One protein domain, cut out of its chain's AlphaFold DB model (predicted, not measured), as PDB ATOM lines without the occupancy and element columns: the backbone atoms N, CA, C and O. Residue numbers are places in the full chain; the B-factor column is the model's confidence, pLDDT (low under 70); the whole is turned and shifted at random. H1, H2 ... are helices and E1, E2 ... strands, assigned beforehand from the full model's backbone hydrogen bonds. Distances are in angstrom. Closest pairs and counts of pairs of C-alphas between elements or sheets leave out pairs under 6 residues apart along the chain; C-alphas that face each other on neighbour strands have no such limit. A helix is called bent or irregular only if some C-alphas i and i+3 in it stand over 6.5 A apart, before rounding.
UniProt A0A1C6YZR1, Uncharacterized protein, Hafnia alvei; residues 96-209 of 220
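Overview. This is residues 96 to 209 of the 220 residues of an uncharacterized protein of Hafnia alvei (UniProt A0A1C6YZR1). A twisted wall of five strands has helices H1, H2, H3 and H5 over one face, while its other face is bare; the short helix H4 sits past one end of the strands and makes a corner with the long H5. The link 193 to 199 runs past that same end to bring the chain back to E4 beside E1, and the hairpin of E4 and E5 makes one side of the wall. The 114 printed residues hold five named helices and five named strands, in the order H1 E1 H2 H3 E2 H4 H5 E3 E4 E5. The sheet is mixed, with strand order E3, E2, E1, E4, E5, and the class is mixed, helices and strands. The whole is compact, with a radius of gyration of the C-alphas of 14.3 A and spans of 41 by 29 by 24 A.

Arrangement. H1, residues 96 to 104, is irregular, with C-alphas 97 and 100 lying 7.8 A apart. A tight link leads to E1, residues 107 to 112. H2, residues 116 to 121, and H3, residues 123 to 130, are close but not clearly touching; the closest C-alphas, of Ile 119 and Phe 126, are 7.2 A apart, and the lines are about perpendicular at 83 degrees. H3 touches H1 at a shallow tilt of 26 degrees, the same way, with the C-alphas of Ile 103 and Arg 129 closest at 4.8 A. E2, residues 136 to 142, is the parallel neighbour of E1 at 10 degrees, with N 110 and O 138 within hydrogen-bond range at 2.8 A. E1, H2, H3 and E2 form a strand-helix-strand unit, two parallel neighbour strands with helices between, and its crossover is right-handed. H4, residues 148 to 155, touches H5, residues 163 to 178, which meets it with residues 163 to 165 alone; the closest C-alphas, of Ile 149 and Tyr 164, are 6.3 A apart, and the lines are only just about perpendicular at 70.5 degrees. H5 only just touches H2, with 3 pairs of C-alphas within 8 A, at a steep tilt of 48 degrees, the same way; the C-alphas of Lys 116 and Ile 171 are closest at 5.6 A. E3, residues 186 to 192, is the parallel neighbour of E2 at 18 degrees, with N 190 and O 139 at 2.7 A; E2, H4, H5 and E3 form a second such unit, also right-handed. E4, residues 200 to 203, is antiparallel to E1 at 179 degrees, with N 111 and O 200 at 2.8 A. E5, residues 206 to 208, forms a hairpin with E4, with N 206 and O 203 at 2.8 A. H1, H3 and H5 are on the sheet but only graze it, while H4 is not on it and H2 only just not, with 4 pairs of C-alphas within 10 A. Every O i to N i+4 pair is within hydrogen-bond range in H2, H3 and H4; in H1 3 of 5 are, and in H5 11 of 12.

Along the chain. H1 begins at C-alpha 96, (-1.678, 44.996, -6.362). From first to last C-alpha, E1 measures 16.6 A, E2 20.0 A, H5 21.5 A and E3 19.4 A. H5 begins at C-alpha 163, (23.810, 49.544, -20.066), and E5 ends at C-alpha 208, (3.248, 31.679, -10.975).

Size, cuts and confidence. The two C-alphas farthest apart, of Gly 134 and Ser 159, are 43.0 A apart. The printed part has no cut and no long link. The mean pLDDT of the printed part is 86.8, and residues 205 to 209 are under 70.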
ATOM      1  N   ASP A  96      -0.557  44.699  -7.266       70.94
ATOM      2  CA  ASP A  96      -1.678  44.996  -6.362       70.94
ATOM      3  C   ASP A  96      -2.525  43.746  -6.072       70.94
ATOM      4  O   ASP A  96      -2.956  43.517  -4.943       70.94
ATOM      5  N   THR A  97      -2.706  42.879  -7.073       75.31
ATOM      6  CA  THR A  97      -3.449  41.618  -6.936       75.31
ATOM      7  C   THR A  97      -2.683  40.589  -6.097       75.31
ATOM      8  O   THR A  97      -3.289  39.763  -5.411       75.31
ATOM      9  N   TYR A  98      -1.347  40.619  -6.137       80.56
ATOM     10  CA  TYR A  98      -0.482  39.601  -5.528       80.56
ATOM     11  C   TYR A  98       0.303  40.092  -4.309       80.56
ATOM     12  O   TYR A  98       1.035  39.301  -3.715       80.56
ATOM     13  N   GLN A  99       0.144  41.351  -3.895       87.62
ATOM     14  CA  GLN A  99       0.915  41.980  -2.824       87.62
ATOM     15  C   GLN A  99       0.865  41.159  -1.533       87.62
ATOM     16  O   GLN A  99       1.903  40.887  -0.930       87.62
ATOM     17  N   ASP A 100      -0.321  40.693  -1.140       87.50
ATOM     18  CA  ASP A 100      -0.477  39.868   0.057       87.50
ATOM     19  C   ASP A 100       0.239  38.521  -0.068       87.50
ATOM     20  O   ASP A 100       0.854  38.072   0.899       87.50
ATOM     21  N   LYS A 101       0.223  37.886  -1.248       87.88
ATOM     22  CA  LYS A 101       0.976  36.642  -1.487       87.88
ATOM     23  C   LYS A 101       2.484  36.895  -1.469       87.88
ATOM     24  O   LYS A 101       3.225  36.120  -0.862       87.88
ATOM     25  N   ILE A 102       2.939  37.995  -2.065       89.81
ATOM     26  CA  ILE A 102       4.346  38.405  -2.060       89.81
ATOM     27  C   ILE A 102       4.812  38.672  -0.641       89.81
ATOM     28  O   ILE A 102       5.877  38.205  -0.272       89.81
ATOM     29  N   ILE A 103       4.032  39.348   0.197       92.31
ATOM     30  CA  ILE A 103       4.443  39.616   1.576       92.31
ATOM     31  C   ILE A 103       4.377  38.339   2.412       92.31
ATOM     32  O   ILE A 103       5.297  38.089   3.186       92.31
ATOM     33  N   ASN A 104       3.318  37.532   2.284       91.81
ATOM     34  CA  ASN A 104       2.978  36.505   3.272       91.81
ATOM     35  C   ASN A 104       3.424  35.077   2.945       91.81
ATOM     36  O   ASN A 104       3.522  34.287   3.881       91.81
ATOM     37  N   SER A 105       3.743  34.753   1.689       92.31
ATOM     38  CA  SER A 105       4.280  33.431   1.316       92.31
ATOM     39  C   SER A 105       5.522  33.071   2.131       92.31
ATOM     40  O   SER A 105       6.361  33.934   2.423       92.31
ATOM     41  N   LYS A 106       5.660  31.792   2.478       93.62
ATOM     42  CA  LYS A 106       6.835  31.264   3.180       93.62
ATOM     43  C   LYS A 106       8.080  31.397   2.304       93.62
ATOM     44  O   LYS A 106       9.108  31.854   2.790       93.62
ATOM     45  N   LYS A 107       7.964  31.083   1.014       94.12
ATOM     46  CA  LYS A 107       9.042  31.146   0.026       94.12
ATOM     47  C   LYS A 107       8.607  31.938  -1.200       94.12
ATOM     48  O   LYS A 107       7.566  31.657  -1.787       94.12
ATOM     49  N   LEU A 108       9.435  32.898  -1.592       93.56
ATOM     50  CA  LEU A 108       9.283  33.700  -2.800       93.56
ATOM     51  C   LEU A 108      10.512  33.493  -3.674       93.56
ATOM     52  O   LEU A 108      11.628  33.653  -3.199       93.56
ATOM     53  N   THR A 109      10.330  33.170  -4.950       92.69
ATOM     54  CA  THR A 109      11.423  33.185  -5.932       92.69
ATOM     55  C   THR A 109      11.032  34.058  -7.109       92.69
ATOM     56  O   THR A 109      10.006  33.817  -7.733       92.69
ATOM     57  N   VAL A 110      11.833  35.075  -7.403       91.06
ATOM     58  CA  VAL A 110      11.635  35.993  -8.526       91.06
ATOM     59  C   VAL A 110      12.741  35.734  -9.539       91.06
ATOM     60  O   VAL A 110      13.914  35.859  -9.208       91.06
ATOM     61  N   VAL A 111      12.372  35.369 -10.763       90.62
ATOM     62  CA  VAL A 111      13.287  35.061 -11.865       90.62
ATOM     63  C   VAL A 111      13.082  36.095 -12.960       90.62
ATOM     64  O   VAL A 111      11.995  36.176 -13.528       90.62
ATOM     65  N   MET A 112      14.094  36.907 -13.254       89.50
ATOM     66  CA  MET A 112      14.007  37.987 -14.244       89.50
ATOM     67  C   MET A 112      15.352  38.163 -14.939       89.50
ATOM     68  O   MET A 112      16.388  37.916 -14.337       89.50
ATOM     69  N   ASN A 113      15.368  38.621 -16.195       90.06
ATOM     70  CA  ASN A 113      16.646  39.008 -16.808       90.06
ATOM     71  C   ASN A 113      17.245  40.214 -16.092       90.06
ATOM     72  O   ASN A 113      18.428  40.212 -15.779       90.06
ATOM     73  N   ASP A 114      16.418  41.215 -15.794       86.50
ATOM     74  CA  ASP A 114      16.769  42.344 -14.955       86.50
ATOM     75  C   ASP A 114      15.716  42.544 -13.856       86.50
ATOM     76  O   ASP A 114      14.510  42.533 -14.078       86.50
ATOM     77  N   GLY A 115      16.179  42.692 -12.619       82.88
ATOM     78  CA  GLY A 115      15.287  42.879 -11.476       82.88
ATOM     79  C   GLY A 115      15.077  44.342 -11.110       82.88
ATOM     80  O   GLY A 115      14.195  44.640 -10.315       82.88
ATOM     81  N   LYS A 116      15.901  45.263 -11.632       83.75
ATOM     82  CA  LYS A 116      16.092  46.578 -10.999       83.75
ATOM     83  C   LYS A 116      14.819  47.406 -11.012       83.75
ATOM     84  O   LYS A 116      14.310  47.746  -9.953       83.75
ATOM     85  N   SER A 117      14.261  47.665 -12.194       81.88
ATOM     86  CA  SER A 117      13.031  48.457 -12.312       81.88
ATOM     87  C   SER A 117      11.891  47.846 -11.494       81.88
ATOM     88  O   SER A 117      11.149  48.566 -10.833       81.88
ATOM     89  N   PHE A 118      11.784  46.516 -11.494       84.25
ATOM     90  CA  PHE A 118      10.768  45.787 -10.748       84.25
ATOM     91  C   PHE A 118      10.943  45.918  -9.230       84.25
ATOM     92  O   PHE A 118       9.988  46.248  -8.533       84.25
ATOM     93  N   ILE A 119      12.148  45.709  -8.705       84.88
ATOM     94  CA  ILE A 119      12.422  45.791  -7.268       84.88
ATOM     95  C   ILE A 119      12.298  47.236  -6.784       84.88
ATOM     96  O   ILE A 119      11.609  47.479  -5.796       84.88
ATOM     97  N   SER A 120      12.873  48.210  -7.499       83.19
ATOM     98  CA  SER A 120      12.799  49.626  -7.125       83.19
ATOM     99  C   SER A 120      11.353  50.140  -7.125       83.19
ATOM    100  O   SER A 120      10.933  50.776  -6.155       83.19
ATOM    101  N   ALA A 121      10.563  49.809  -8.155       83.62
ATOM    102  CA  ALA A 121       9.152  50.200  -8.235       83.62
ATOM    103  C   ALA A 121       8.297  49.586  -7.113       83.62
ATOM    104  O   ALA A 121       7.277  50.155  -6.737       83.62
ATOM    105  N   ASN A 122       8.728  48.454  -6.551       85.75
ATOM    106  CA  ASN A 122       7.999  47.708  -5.523       85.75
ATOM    107  C   ASN A 122       8.744  47.659  -4.183       85.75
ATOM    108  O   ASN A 122       8.503  46.779  -3.352       85.75
ATOM    109  N   SER A 123       9.636  48.623  -3.957       87.12
ATOM    110  CA  SER A 123      10.547  48.645  -2.811       87.12
ATOM    111  C   SER A 123       9.823  48.547  -1.468       87.12
ATOM    112  O   SER A 123      10.263  47.807  -0.595       87.12
ATOM    113  N   ALA A 124       8.670  49.204  -1.305       89.06
ATOM    114  CA  ALA A 124       7.870  49.128  -0.079       89.06
ATOM    115  C   ALA A 124       7.411  47.693   0.251       89.06
ATOM    116  O   ALA A 124       7.441  47.274   1.411       89.06
ATOM    117  N   ILE A 125       7.022  46.920  -0.768       91.00
ATOM    118  CA  ILE A 125       6.568  45.531  -0.618       91.00
ATOM    119  C   ILE A 125       7.750  44.636  -0.241       91.00
ATOM    120  O   ILE A 125       7.650  43.854   0.706       91.00
ATOM    121  N   PHE A 126       8.882  44.788  -0.933       90.50
ATOM    122  CA  PHE A 126      10.098  44.025  -0.644       90.50
ATOM    123  C   PHE A 126      10.668  44.353   0.738       90.50
ATOM    124  O   PHE A 126      10.923  43.431   1.507       90.50
ATOM    125  N   LYS A 127      10.754  45.633   1.122       91.31
ATOM    126  CA  LYS A 127      11.170  46.058   2.473       91.31
ATOM    127  C   LYS A 127      10.280  45.460   3.557       91.31
ATOM    128  O   LYS A 127      10.777  44.989   4.578       91.31
ATOM    129  N   LYS A 128       8.963  45.432   3.336       93.50
ATOM    130  CA  LYS A 128       8.030  44.800   4.275       93.50
ATOM    131  C   LYS A 128       8.250  43.292   4.358       93.50
ATOM    132  O   LYS A 128       8.249  42.755   5.458       93.50
ATOM    133  N   ARG A 129       8.436  42.605   3.228       93.94
ATOM    134  CA  ARG A 129       8.661  41.152   3.200       93.94
ATOM    135  C   ARG A 129       9.972  40.758   3.888       93.94
ATOM    136  O   ARG A 129       9.955  39.849   4.715       93.94
ATOM    137  N   LEU A 130      11.077  41.420   3.542       93.81
ATOM    138  CA  LEU A 130      12.430  41.098   4.018       93.81
ATOM    139  C   LEU A 130      12.599  41.319   5.528       93.81
ATOM    140  O   LEU A 130      13.432  40.674   6.159       93.81
ATOM    141  N   ASN A 131      11.748  42.155   6.126       94.06
ATOM    142  CA  ASN A 131      11.694  42.357   7.573       94.06
ATOM    143  C   ASN A 131      10.860  41.312   8.336       94.06
ATOM    144  O   ASN A 131      10.769  41.376   9.561       94.06
ATOM    145  N   ILE A 132      10.234  40.348   7.650       94.50
ATOM    146  CA  ILE A 132       9.448  39.297   8.306       94.50
ATOM    147  C   ILE A 132      10.333  38.062   8.540       94.50
ATOM    148  O   ILE A 132      10.838  37.501   7.561       94.50
ATOM    149  N   PRO A 133      10.495  37.600   9.798       94.94
ATOM    150  CA  PRO A 133      11.308  36.430  10.127       94.94
ATOM    151  C   PRO A 133      10.740  35.125   9.557       94.94
ATOM    152  O   PRO A 133       9.532  34.989   9.354       94.94
ATOM    153  N   GLY A 134      11.615  34.136   9.360       92.81
ATOM    154  CA  GLY A 134      11.244  32.764   9.001       92.81
ATOM    155  C   GLY A 134      10.759  32.587   7.559       92.81
ATOM    156  O   GLY A 134      10.140  31.569   7.244       92.81
ATOM    157  N   LYS A 135      11.008  33.576   6.695       95.12
ATOM    158  CA  LYS A 135      10.670  33.547   5.267       95.12
ATOM    159  C   LYS A 135      11.920  33.444   4.406       95.12
ATOM    160  O   LYS A 135      12.997  33.853   4.821       95.12
ATOM    161  N   GLU A 136      11.730  32.926   3.200       95.50
ATOM    162  CA  GLU A 136      12.763  32.790   2.179       95.50
ATOM    163  C   GLU A 136      12.424  33.674   0.974       95.50
ATOM    164  O   GLU A 136      11.285  33.678   0.486       95.50
ATOM    165  N   THR A 137      13.405  34.426   0.482       95.00
ATOM    166  CA  THR A 137      13.282  35.247  -0.723       95.00
ATOM    167  C   THR A 137      14.497  35.038  -1.614       95.00
ATOM    168  O   THR A 137      15.616  35.370  -1.241       95.00
ATOM    169  N   ASN A 138      14.253  34.533  -2.818       93.88
ATOM    170  CA  ASN A 138      15.268  34.269  -3.824       93.88
ATOM    171  C   ASN A 138      15.078  35.215  -5.009       93.88
ATOM    172  O   ASN A 138      13.994  35.274  -5.592       93.88
ATOM    173  N   LEU A 139      16.138  35.908  -5.402       92.62
ATOM    174  CA  LEU A 139      16.202  36.649  -6.657       92.62
ATOM    175  C   LEU A 139      17.123  35.904  -7.612       92.62
ATOM    176  O   LEU A 139      18.252  35.598  -7.255       92.62
ATOM    177  N   VAL A 140      16.651  35.601  -8.814       92.81
ATOM    178  CA  VAL A 140      17.394  34.872  -9.841       92.81
ATOM    179  C   VAL A 140      17.502  35.787 -11.054       92.81
ATOM    180  O   VAL A 140      16.506  36.033 -11.734       92.81
ATOM    181  N   LEU A 141      18.695  36.337 -11.271       92.25
ATOM    182  CA  LEU A 141      18.957  37.383 -12.258       92.25
ATOM    183  C   LEU A 141      19.930  36.912 -13.344       92.25
ATOM    184  O   LEU A 141      20.701  35.974 -13.140       92.25
ATOM    185  N   LEU A 142      19.927  37.579 -14.499       92.81
ATOM    186  CA  LEU A 142      20.917  37.315 -15.542       92.81
ATOM    187  C   LEU A 142      22.328  37.666 -15.036       92.81
ATOM    188  O   LEU A 142      22.526  38.703 -14.404       92.81
ATOM    189  N   ASP A 143      23.319  36.821 -15.330       91.44
ATOM    190  CA  ASP A 143      24.724  37.126 -15.042       91.44
ATOM    191  C   ASP A 143      25.149  38.365 -15.857       91.44
ATOM    192  O   ASP A 143      25.044  38.338 -17.090       91.44
ATOM    193  N   PRO A 144      25.662  39.438 -15.219       90.19
ATOM    194  CA  PRO A 144      26.111  40.649 -15.913       90.19
ATOM    195  C   PRO A 144      27.252  40.405 -16.914       90.19
ATOM    196  O   PRO A 144      27.553  41.283 -17.716       90.19
ATOM    197  N   ARG A 145      27.897  39.235 -16.880       90.56
ATOM    198  CA  ARG A 145      28.960  38.820 -17.811       90.56
ATOM    199  C   ARG A 145      28.451  37.909 -18.931       90.56
ATOM    200  O   ARG A 145      29.244  37.449 -19.748       90.56
ATOM    201  N   SER A 146      27.157  37.592 -18.949       91.56
ATOM    202  CA  SER A 146      26.561  36.712 -19.953       91.56
ATOM    203  C   SER A 146      26.583  37.346 -21.346       91.56
ATOM    204  O   SER A 146      26.343  38.542 -21.512       91.56
ATOM    205  N   GLU A 147      26.760  36.518 -22.377       89.88
ATOM    206  CA  GLU A 147      26.601  36.931 -23.779       89.88
ATOM    207  C   GLU A 147      25.198  37.492 -24.079       89.88
ATOM    208  O   GLU A 147      25.018  38.313 -24.984       89.88
ATOM    209  N   PHE A 148      24.198  37.114 -23.275       92.00
ATOM    210  CA  PHE A 148      22.824  37.576 -23.428       92.00
ATOM    211  C   PHE A 148      22.590  39.020 -22.968       92.00
ATOM    212  O   PHE A 148      21.515  39.560 -23.230       92.00
ATOM    213  N   ILE A 149      23.575  39.693 -22.365       91.25
ATOM    214  CA  ILE A 149      23.484  41.133 -22.075       91.25
ATOM    215  C   ILE A 149      23.315  41.934 -23.366       91.25
ATOM    216  O   ILE A 149      22.453  42.808 -23.454       91.25
ATOM    217  N   ASN A 150      24.053  41.570 -24.415       89.44
ATOM    218  CA  ASN A 150      23.916  42.196 -25.728       89.44
ATOM    219  C   ASN A 150      22.529  41.956 -26.332       89.44
ATOM    220  O   ASN A 150      21.952  42.855 -26.949       89.44
ATOM    221  N   LEU A 151      21.971  40.757 -26.135       89.50
ATOM    222  CA  LEU A 151      20.604  40.455 -26.553       89.50
ATOM    223  C   LEU A 151      19.590  41.323 -25.795       89.50
ATOM    224  O   LEU A 151      18.673  41.857 -26.417       89.50
ATOM    225  N   LEU A 152      19.771  41.502 -24.483       89.00
ATOM    226  CA  LEU A 152      18.903  42.325 -23.643       89.00
ATOM    227  C   LEU A 152      18.954  43.808 -24.047       89.00
ATOM    228  O   LEU A 152      17.904  44.415 -24.256       89.00
ATOM    229  N   ASN A 153      20.155  44.364 -24.259       90.19
ATOM    230  CA  ASN A 153      20.337  45.730 -24.771       90.19
ATOM    231  C   ASN A 153      19.609  45.924 -26.110       90.19
ATOM    232  O   ASN A 153      18.819  46.854 -26.256       90.19
ATOM    233  N   ARG A 154      19.816  45.010 -27.071       89.12
ATOM    234  CA  ARG A 154      19.182  45.073 -28.397       89.12
ATOM    235  C   ARG A 154      17.662  44.972 -28.327       89.12
ATOM    236  O   ARG A 154      16.976  45.742 -28.992       89.12
ATOM    237  N   LYS A 155      17.137  44.031 -27.534       86.44
ATOM    238  CA  LYS A 155      15.692  43.823 -27.360       86.44
ATOM    239  C   LYS A 155      15.004  45.088 -26.840       86.44
ATOM    240  O   LYS A 155      13.899  45.387 -27.278       86.44
ATOM    241  N   ASN A 156      15.676  45.824 -25.958       85.62
ATOM    242  CA  ASN A 156      15.154  47.025 -25.308       85.62
ATOM    243  C   ASN A 156      15.686  48.336 -25.930       85.62
ATOM    244  O   ASN A 156      15.610  49.394 -25.306       85.62
ATOM    245  N   GLY A 157      16.240  48.281 -27.150       89.00
ATOM    246  CA  GLY A 157      16.637  49.465 -27.922       89.00
ATOM    247  C   GLY A 157      17.762  50.305 -27.303       89.00
ATOM    248  O   GLY A 157      17.839  51.503 -27.563       89.00
ATOM    249  N   LYS A 158      18.618  49.712 -26.464       90.06
ATOM    250  CA  LYS A 158      19.732  50.418 -25.818       90.06
ATOM    251  C   LYS A 158      20.940  50.457 -26.750       90.06
ATOM    252  O   LYS A 158      21.394  49.420 -27.227       90.06
ATOM    253  N   SER A 159      21.449  51.663 -27.002       87.00
ATOM    254  CA  SER A 159      22.637  51.906 -27.833       87.00
ATOM    255  C   SER A 159      23.949  51.603 -27.110       87.00
ATOM    256  O   SER A 159      24.935  51.249 -27.748       87.00
ATOM    257  N   ASP A 160      23.959  51.727 -25.786       90.38
ATOM    258  CA  ASP A 160      25.104  51.416 -24.937       90.38
ATOM    259  C   ASP A 160      25.155  49.912 -24.624       90.38
ATOM    260  O   ASP A 160      24.258  49.369 -23.972       90.38
ATOM    261  N   SER A 161      26.219  49.244 -25.081       85.62
ATOM    262  CA  SER A 161      26.441  47.801 -24.920       85.62
ATOM    263  C   SER A 161      26.635  47.357 -23.471       85.62
ATOM    264  O   SER A 161      26.462  46.181 -23.162       85.62
ATOM    265  N   GLU A 162      26.947  48.273 -22.563       89.88
ATOM    266  CA  GLU A 162      27.169  47.976 -21.150       89.88
ATOM    267  C   GLU A 162      25.993  48.414 -20.263       89.88
ATOM    268  O   GLU A 162      26.021  48.202 -19.049       89.88
ATOM    269  N   TYR A 163      24.931  48.996 -20.835       91.44
ATOM    270  CA  TYR A 163      23.810  49.544 -20.066       91.44
ATOM    271  C   TYR A 163      23.215  48.528 -19.081       91.44
ATOM    272  O   TYR A 163      23.182  48.784 -17.875       91.44
ATOM    273  N   TYR A 164      22.773  47.359 -19.565       90.62
ATOM    274  CA  TYR A 164      22.180  46.342 -18.691       90.62
ATOM    275  C   TYR A 164      23.201  45.654 -17.778       90.62
ATOM    276  O   TYR A 164      22.839  45.275 -16.667       90.62
ATOM    277  N   GLN A 165      24.473  45.562 -18.181       91.88
ATOM    278  CA  GLN A 165      25.546  45.078 -17.306       91.88
ATOM    279  C   GLN A 165      25.686  45.981 -16.077       91.88
ATOM    280  O   GLN A 165      25.635  45.497 -14.947       91.88
ATOM    281  N   ARG A 166      25.778  47.303 -16.276       91.38
ATOM    282  CA  ARG A 166      25.832  48.271 -15.170       91.38
ATOM    283  C   ARG A 166      24.530  48.294 -14.374       91.38
ATOM    284  O   ARG A 166      24.569  48.346 -13.150       91.38
ATOM    285  N   LYS A 167      23.370  48.197 -15.039       89.19
ATOM    286  CA  LYS A 167      22.055  48.123 -14.373       89.19
ATOM    287  C   LYS A 167      21.979  46.933 -13.407       89.19
ATOM    288  O   LYS A 167      21.464  47.097 -12.304       89.19
ATOM    289  N   LEU A 168      22.491  45.771 -13.817       89.00
ATOM    290  CA  LEU A 168      22.548  44.558 -13.001       89.00
ATOM    291  C   LEU A 168      23.576  44.658 -11.878       89.00
ATOM    292  O   LEU A 168      23.268  44.261 -10.771       89.00
ATOM    293  N   ILE A 169      24.759  45.226 -12.110       87.62
ATOM    294  CA  ILE A 169      25.733  45.437 -11.027       87.62
ATOM    295  C   ILE A 169      25.140  46.359  -9.951       87.62
ATOM    296  O   ILE A 169      25.117  46.002  -8.777       87.62
ATOM    297  N   ASN A 170      24.534  47.472 -10.370       85.19
ATOM    298  CA  ASN A 170      23.930  48.440  -9.454       85.19
ATOM    299  C   ASN A 170      22.771  47.853  -8.635       85.19
ATOM    300  O   ASN A 170      22.475  48.370  -7.564       85.19
ATOM    301  N   ILE A 171      22.079  46.814  -9.127       83.56
ATOM    302  CA  ILE A 171      21.004  46.190  -8.349       83.56
ATOM    303  C   ILE A 171      21.551  45.489  -7.113       83.56
ATOM    304  O   ILE A 171      20.898  45.497  -6.077       83.56
ATOM    305  N   PHE A 172      22.732  44.878  -7.224       76.19
ATOM    306  CA  PHE A 172      23.343  44.180  -6.108       76.19
ATOM    307  C   PHE A 172      23.705  45.202  -5.041       76.19
ATOM    308  O   PHE A 172      23.302  45.037  -3.897       76.19
ATOM    309  N   ASP A 173      24.334  46.307  -5.438       77.50
ATOM    310  CA  ASP A 173      24.685  47.388  -4.520       77.50
ATOM    311  C   ASP A 173      23.451  47.978  -3.824       77.50
ATOM    312  O   ASP A 173      23.436  48.054  -2.597       77.50
ATOM    313  N   GLU A 174      22.395  48.317  -4.575       77.75
ATOM    314  CA  GLU A 174      21.135  48.838  -4.018       77.75
ATOM    315  C   GLU A 174      20.472  47.838  -3.067       77.75
ATOM    316  O   GLU A 174      20.032  48.200  -1.980       77.75
ATOM    317  N   ILE A 175      20.408  46.559  -3.436       77.62
ATOM    318  CA  ILE A 175      19.791  45.540  -2.589       77.62
ATOM    319  C   ILE A 175      20.589  45.339  -1.296       77.62
ATOM    320  O   ILE A 175      19.989  45.235  -0.229       77.62
ATOM    321  N   PHE A 176      21.920  45.289  -1.377       70.88
ATOM    322  CA  PHE A 176      22.774  45.080  -0.209       70.88
ATOM    323  C   PHE A 176      22.852  46.304   0.716       70.88
ATOM    324  O   PHE A 176      23.114  46.123   1.902       70.88
ATOM    325  N   HIS A 177      22.614  47.522   0.213       78.31
ATOM    326  CA  HIS A 177      22.676  48.750   1.018       78.31
ATOM    327  C   HIS A 177      21.306  49.256   1.490       78.31
ATOM    328  O   HIS A 177      21.180  49.676   2.639       78.31
ATOM    329  N   ASP A 178      20.273  49.221   0.642       78.31
ATOM    330  CA  ASP A 178      19.004  49.921   0.903       78.31
ATOM    331  C   ASP A 178      17.939  49.051   1.588       78.31
ATOM    332  O   ASP A 178      16.867  49.552   1.968       78.31
ATOM    333  N   TYR A 179      18.194  47.747   1.713       82.38
ATOM    334  CA  TYR A 179      17.267  46.793   2.308       82.38
ATOM    335  C   TYR A 179      17.853  46.201   3.583       82.38
ATOM    336  O   TYR A 179      18.738  45.350   3.559       82.38
ATOM    337  N   GLU A 180      17.282  46.602   4.715       86.31
ATOM    338  CA  GLU A 180      17.464  45.878   5.965       86.31
ATOM    339  C   GLU A 180      16.738  44.533   5.869       86.31
ATOM    340  O   GLU A 180      15.520  44.468   5.669       86.31
ATOM    341  N   VAL A 181      17.507  43.452   5.972       89.75
ATOM    342  CA  VAL A 181      16.990  42.084   5.985       89.75
ATOM    343  C   VAL A 181      16.974  41.599   7.425       89.75
ATOM    344  O   VAL A 181      17.987  41.656   8.125       89.75
ATOM    345  N   HIS A 182      15.823  41.109   7.880       92.88
ATOM    346  CA  HIS A 182      15.725  40.530   9.213       92.88
ATOM    347  C   HIS A 182      16.678  39.331   9.331       92.88
ATOM    348  O   HIS A 182      16.725  38.492   8.438       92.88
ATOM    349  N   LYS A 183      17.395  39.200  10.454       92.19
ATOM    350  CA  LYS A 183      18.413  38.147  10.669       92.19
ATOM    351  C   LYS A 183      17.928  36.710  10.409       92.19
ATOM    352  O   LYS A 183      18.701  35.863   9.985       92.19
ATOM    353  N   ASP A 184      16.647  36.458  10.668       94.25
ATOM    354  CA  ASP A 184      15.991  35.154  10.495       94.25
ATOM    355  C   ASP A 184      15.258  35.036   9.141       94.25
ATOM    356  O   ASP A 184      14.427  34.146   8.960       94.25
ATOM    357  N   HIS A 185      15.485  35.973   8.218       94.69
ATOM    358  CA  HIS A 185      14.996  35.920   6.845       94.69
ATOM    359  C   HIS A 185      16.102  35.384   5.935       94.69
ATOM    360  O   HIS A 185      17.205  35.920   5.892       94.69
ATOM    361  N   ASP A 186      15.795  34.337   5.177       94.19
ATOM    362  CA  ASP A 186      16.732  33.725   4.240       94.19
ATOM    363  C   ASP A 186      16.642  34.437   2.888       94.19
ATOM    364  O   ASP A 186      15.766  34.153   2.067       94.19
ATOM    365  N   PHE A 187      17.500  35.436   2.691       92.88
ATOM    366  CA  PHE A 187      17.551  36.213   1.460       92.88
ATOM    367  C   PHE A 187      18.737  35.798   0.594       92.88
ATOM    368  O   PHE A 187      19.888  35.865   1.027       92.88
ATOM    369  N   LYS A 188      18.458  35.392  -0.647       91.75
ATOM    370  CA  LYS A 188      19.472  34.899  -1.579       91.75
ATOM    371  C   LYS A 188      19.346  35.538  -2.946       91.75
ATOM    372  O   LYS A 188      18.253  35.744  -3.475       91.75
ATOM    373  N   ILE A 189      20.502  35.779  -3.547       90.62
ATOM    374  CA  ILE A 189      20.627  36.271  -4.908       90.62
ATOM    375  C   ILE A 189      21.417  35.239  -5.705       90.62
ATOM    376  O   ILE A 189      22.526  34.860  -5.335       90.62
ATOM    377  N   TYR A 190      20.830  34.791  -6.803       92.06
ATOM    378  CA  TYR A 190      21.400  33.859  -7.755       92.06
ATOM    379  C   TYR A 190      21.574  34.556  -9.094       92.06
ATOM    380  O   TYR A 190      20.756  35.383  -9.498       92.06
ATOM    381  N   ILE A 191      22.618  34.157  -9.808       91.50
ATOM    382  CA  ILE A 191      22.856  34.570 -11.185       91.50
ATOM    383  C   ILE A 191      22.811  33.353 -12.106       91.50
ATOM    384  O   ILE A 191      23.224  32.261 -11.714       91.50
ATOM    385  N   HIS A 192      22.309  33.529 -13.324       90.56
ATOM    386  CA  HIS A 192      22.299  32.482 -14.343       90.56
ATOM    387  C   HIS A 192      22.779  33.003 -15.694       90.56
ATOM    388  O   HIS A 192      22.626  34.173 -16.029       90.56
ATOM    389  N   SER A 193      23.335  32.106 -16.504       88.56
ATOM    390  CA  SER A 193      23.887  32.440 -17.816       88.56
ATOM    391  C   SER A 193      22.881  32.342 -18.963       88.56
ATOM    392  O   SER A 193      23.250  32.665 -20.081       88.56
ATOM    393  N   MET A 194      21.639  31.911 -18.716       87.62
ATOM    394  CA  MET A 194      20.587  31.774 -19.740       87.62
ATOM    395  C   MET A 194      19.734  33.038 -19.891       87.62
ATOM    396  O   MET A 194      19.637  33.818 -18.958       87.62
ATOM    397  N   PHE A 195      19.058  33.222 -21.026       85.06
ATOM    398  CA  PHE A 195      18.096  34.314 -21.206       85.06
ATOM    399  C   PHE A 195      16.665  33.855 -20.924       85.06
ATOM    400  O   PHE A 195      16.159  32.935 -21.568       85.06
ATOM    401  N   ASN A 196      15.977  34.539 -20.015       85.38
ATOM    402  CA  ASN A 196      14.567  34.296 -19.755       85.38
ATOM    403  C   ASN A 196      13.714  35.044 -20.786       85.38
ATOM    404  O   ASN A 196      13.765  36.268 -20.905       85.38
ATOM    405  N   THR A 197      12.871  34.335 -21.530       80.69
ATOM    406  CA  THR A 197      11.884  34.992 -22.401       80.69
ATOM    407  C   THR A 197      10.762  35.655 -21.600       80.69
ATOM    408  O   THR A 197      10.098  36.554 -22.115       80.69
ATOM    409  N   MET A 198      10.564  35.213 -20.354       77.88
ATOM    410  CA  MET A 198       9.509  35.631 -19.434       77.88
ATOM    411  C   MET A 198      10.051  35.733 -18.008       77.88
ATOM    412  O   MET A 198      10.913  34.949 -17.620       77.88
ATOM    413  N   SER A 199       9.507  36.658 -17.228       85.50
ATOM    414  CA  SER A 199       9.853  36.818 -15.817       85.50
ATOM    415  C   SER A 199       8.908  36.018 -14.930       85.50
ATOM    416  O   SER A 199       7.704  36.206 -15.000       85.50
ATOM    417  N   VAL A 200       9.420  35.157 -14.059       86.19
ATOM    418  CA  VAL A 200       8.606  34.215 -13.276       86.19
ATOM    419  C   VAL A 200       8.621  34.602 -11.800       86.19
ATOM    420  O   VAL A 200       9.668  34.948 -11.264       86.19
ATOM    421  N   ILE A 201       7.475  34.510 -11.121       87.56
ATOM    422  CA  ILE A 201       7.387  34.651  -9.661       87.56
ATOM    423  C   ILE A 201       6.841  33.343  -9.085       87.56
ATOM    424  O   ILE A 201       5.839  32.821  -9.535       87.56
ATOM    425  N   ILE A 202       7.483  32.766  -8.084       87.75
ATOM    426  CA  ILE A 202       7.105  31.461  -7.531       87.75
ATOM    427  C   ILE A 202       6.820  31.644  -6.048       87.75
ATOM    428  O   ILE A 202       7.633  32.242  -5.342       87.75
ATOM    429  N   PHE A 203       5.688  31.113  -5.584       87.81
ATOM    430  CA  PHE A 203       5.270  31.167  -4.183       87.81
ATOM    431  C   PHE A 203       5.156  29.756  -3.619       87.81
ATOM    432  O   PHE A 203       4.414  28.957  -4.178       87.81
ATOM    433  N   ASP A 204       5.822  29.453  -2.503       83.50
ATOM    434  CA  ASP A 204       5.620  28.207  -1.734       83.50
ATOM    435  C   ASP A 204       5.657  26.926  -2.597       83.50
ATOM    436  O   ASP A 204       4.860  26.006  -2.413       83.50
ATOM    437  N   ASP A 205       6.555  26.908  -3.587       63.66
ATOM    438  CA  ASP A 205       6.731  25.842  -4.585       63.66
ATOM    439  C   ASP A 205       5.527  25.617  -5.538       63.66
ATOM    440  O   ASP A 205       5.481  24.636  -6.282       63.66
ATOM    441  N   LYS A 206       4.585  26.571  -5.605       55.84
ATOM    442  CA  LYS A 206       3.608  26.730  -6.695       55.84
ATOM    443  C   LYS A 206       4.098  27.794  -7.693       55.84
ATOM    444  O   LYS A 206       4.263  28.960  -7.317       55.84
ATOM    445  N   PRO A 207       4.359  27.432  -8.962       50.81
ATOM    446  CA  PRO A 207       4.880  28.375  -9.946       50.81
ATOM    447  C   PRO A 207       3.794  29.346 -10.418       50.81
ATOM    448  O   PRO A 207       2.809  28.924 -11.010       50.81
ATOM    449  N   LEU A 208       3.997  30.656 -10.247       53.50
ATOM    450  CA  LEU A 208       3.248  31.679 -10.975       53.50
ATOM    451  C   LEU A 208       4.113  32.174 -12.154       53.50
ATOM    452  O   LEU A 208       5.009  33.006 -12.040       53.50
ATOM    453  N   SER A 209       3.855  31.636 -13.344       46.69
ATOM    454  CA  SER A 209       4.548  32.082 -14.554       46.69
ATOM    455  C   SER A 209       3.961  33.395 -15.062       46.69
ATOM    456  O   SER A 209       3.042  33.384 -15.872       46.69
TER     457      SER A 209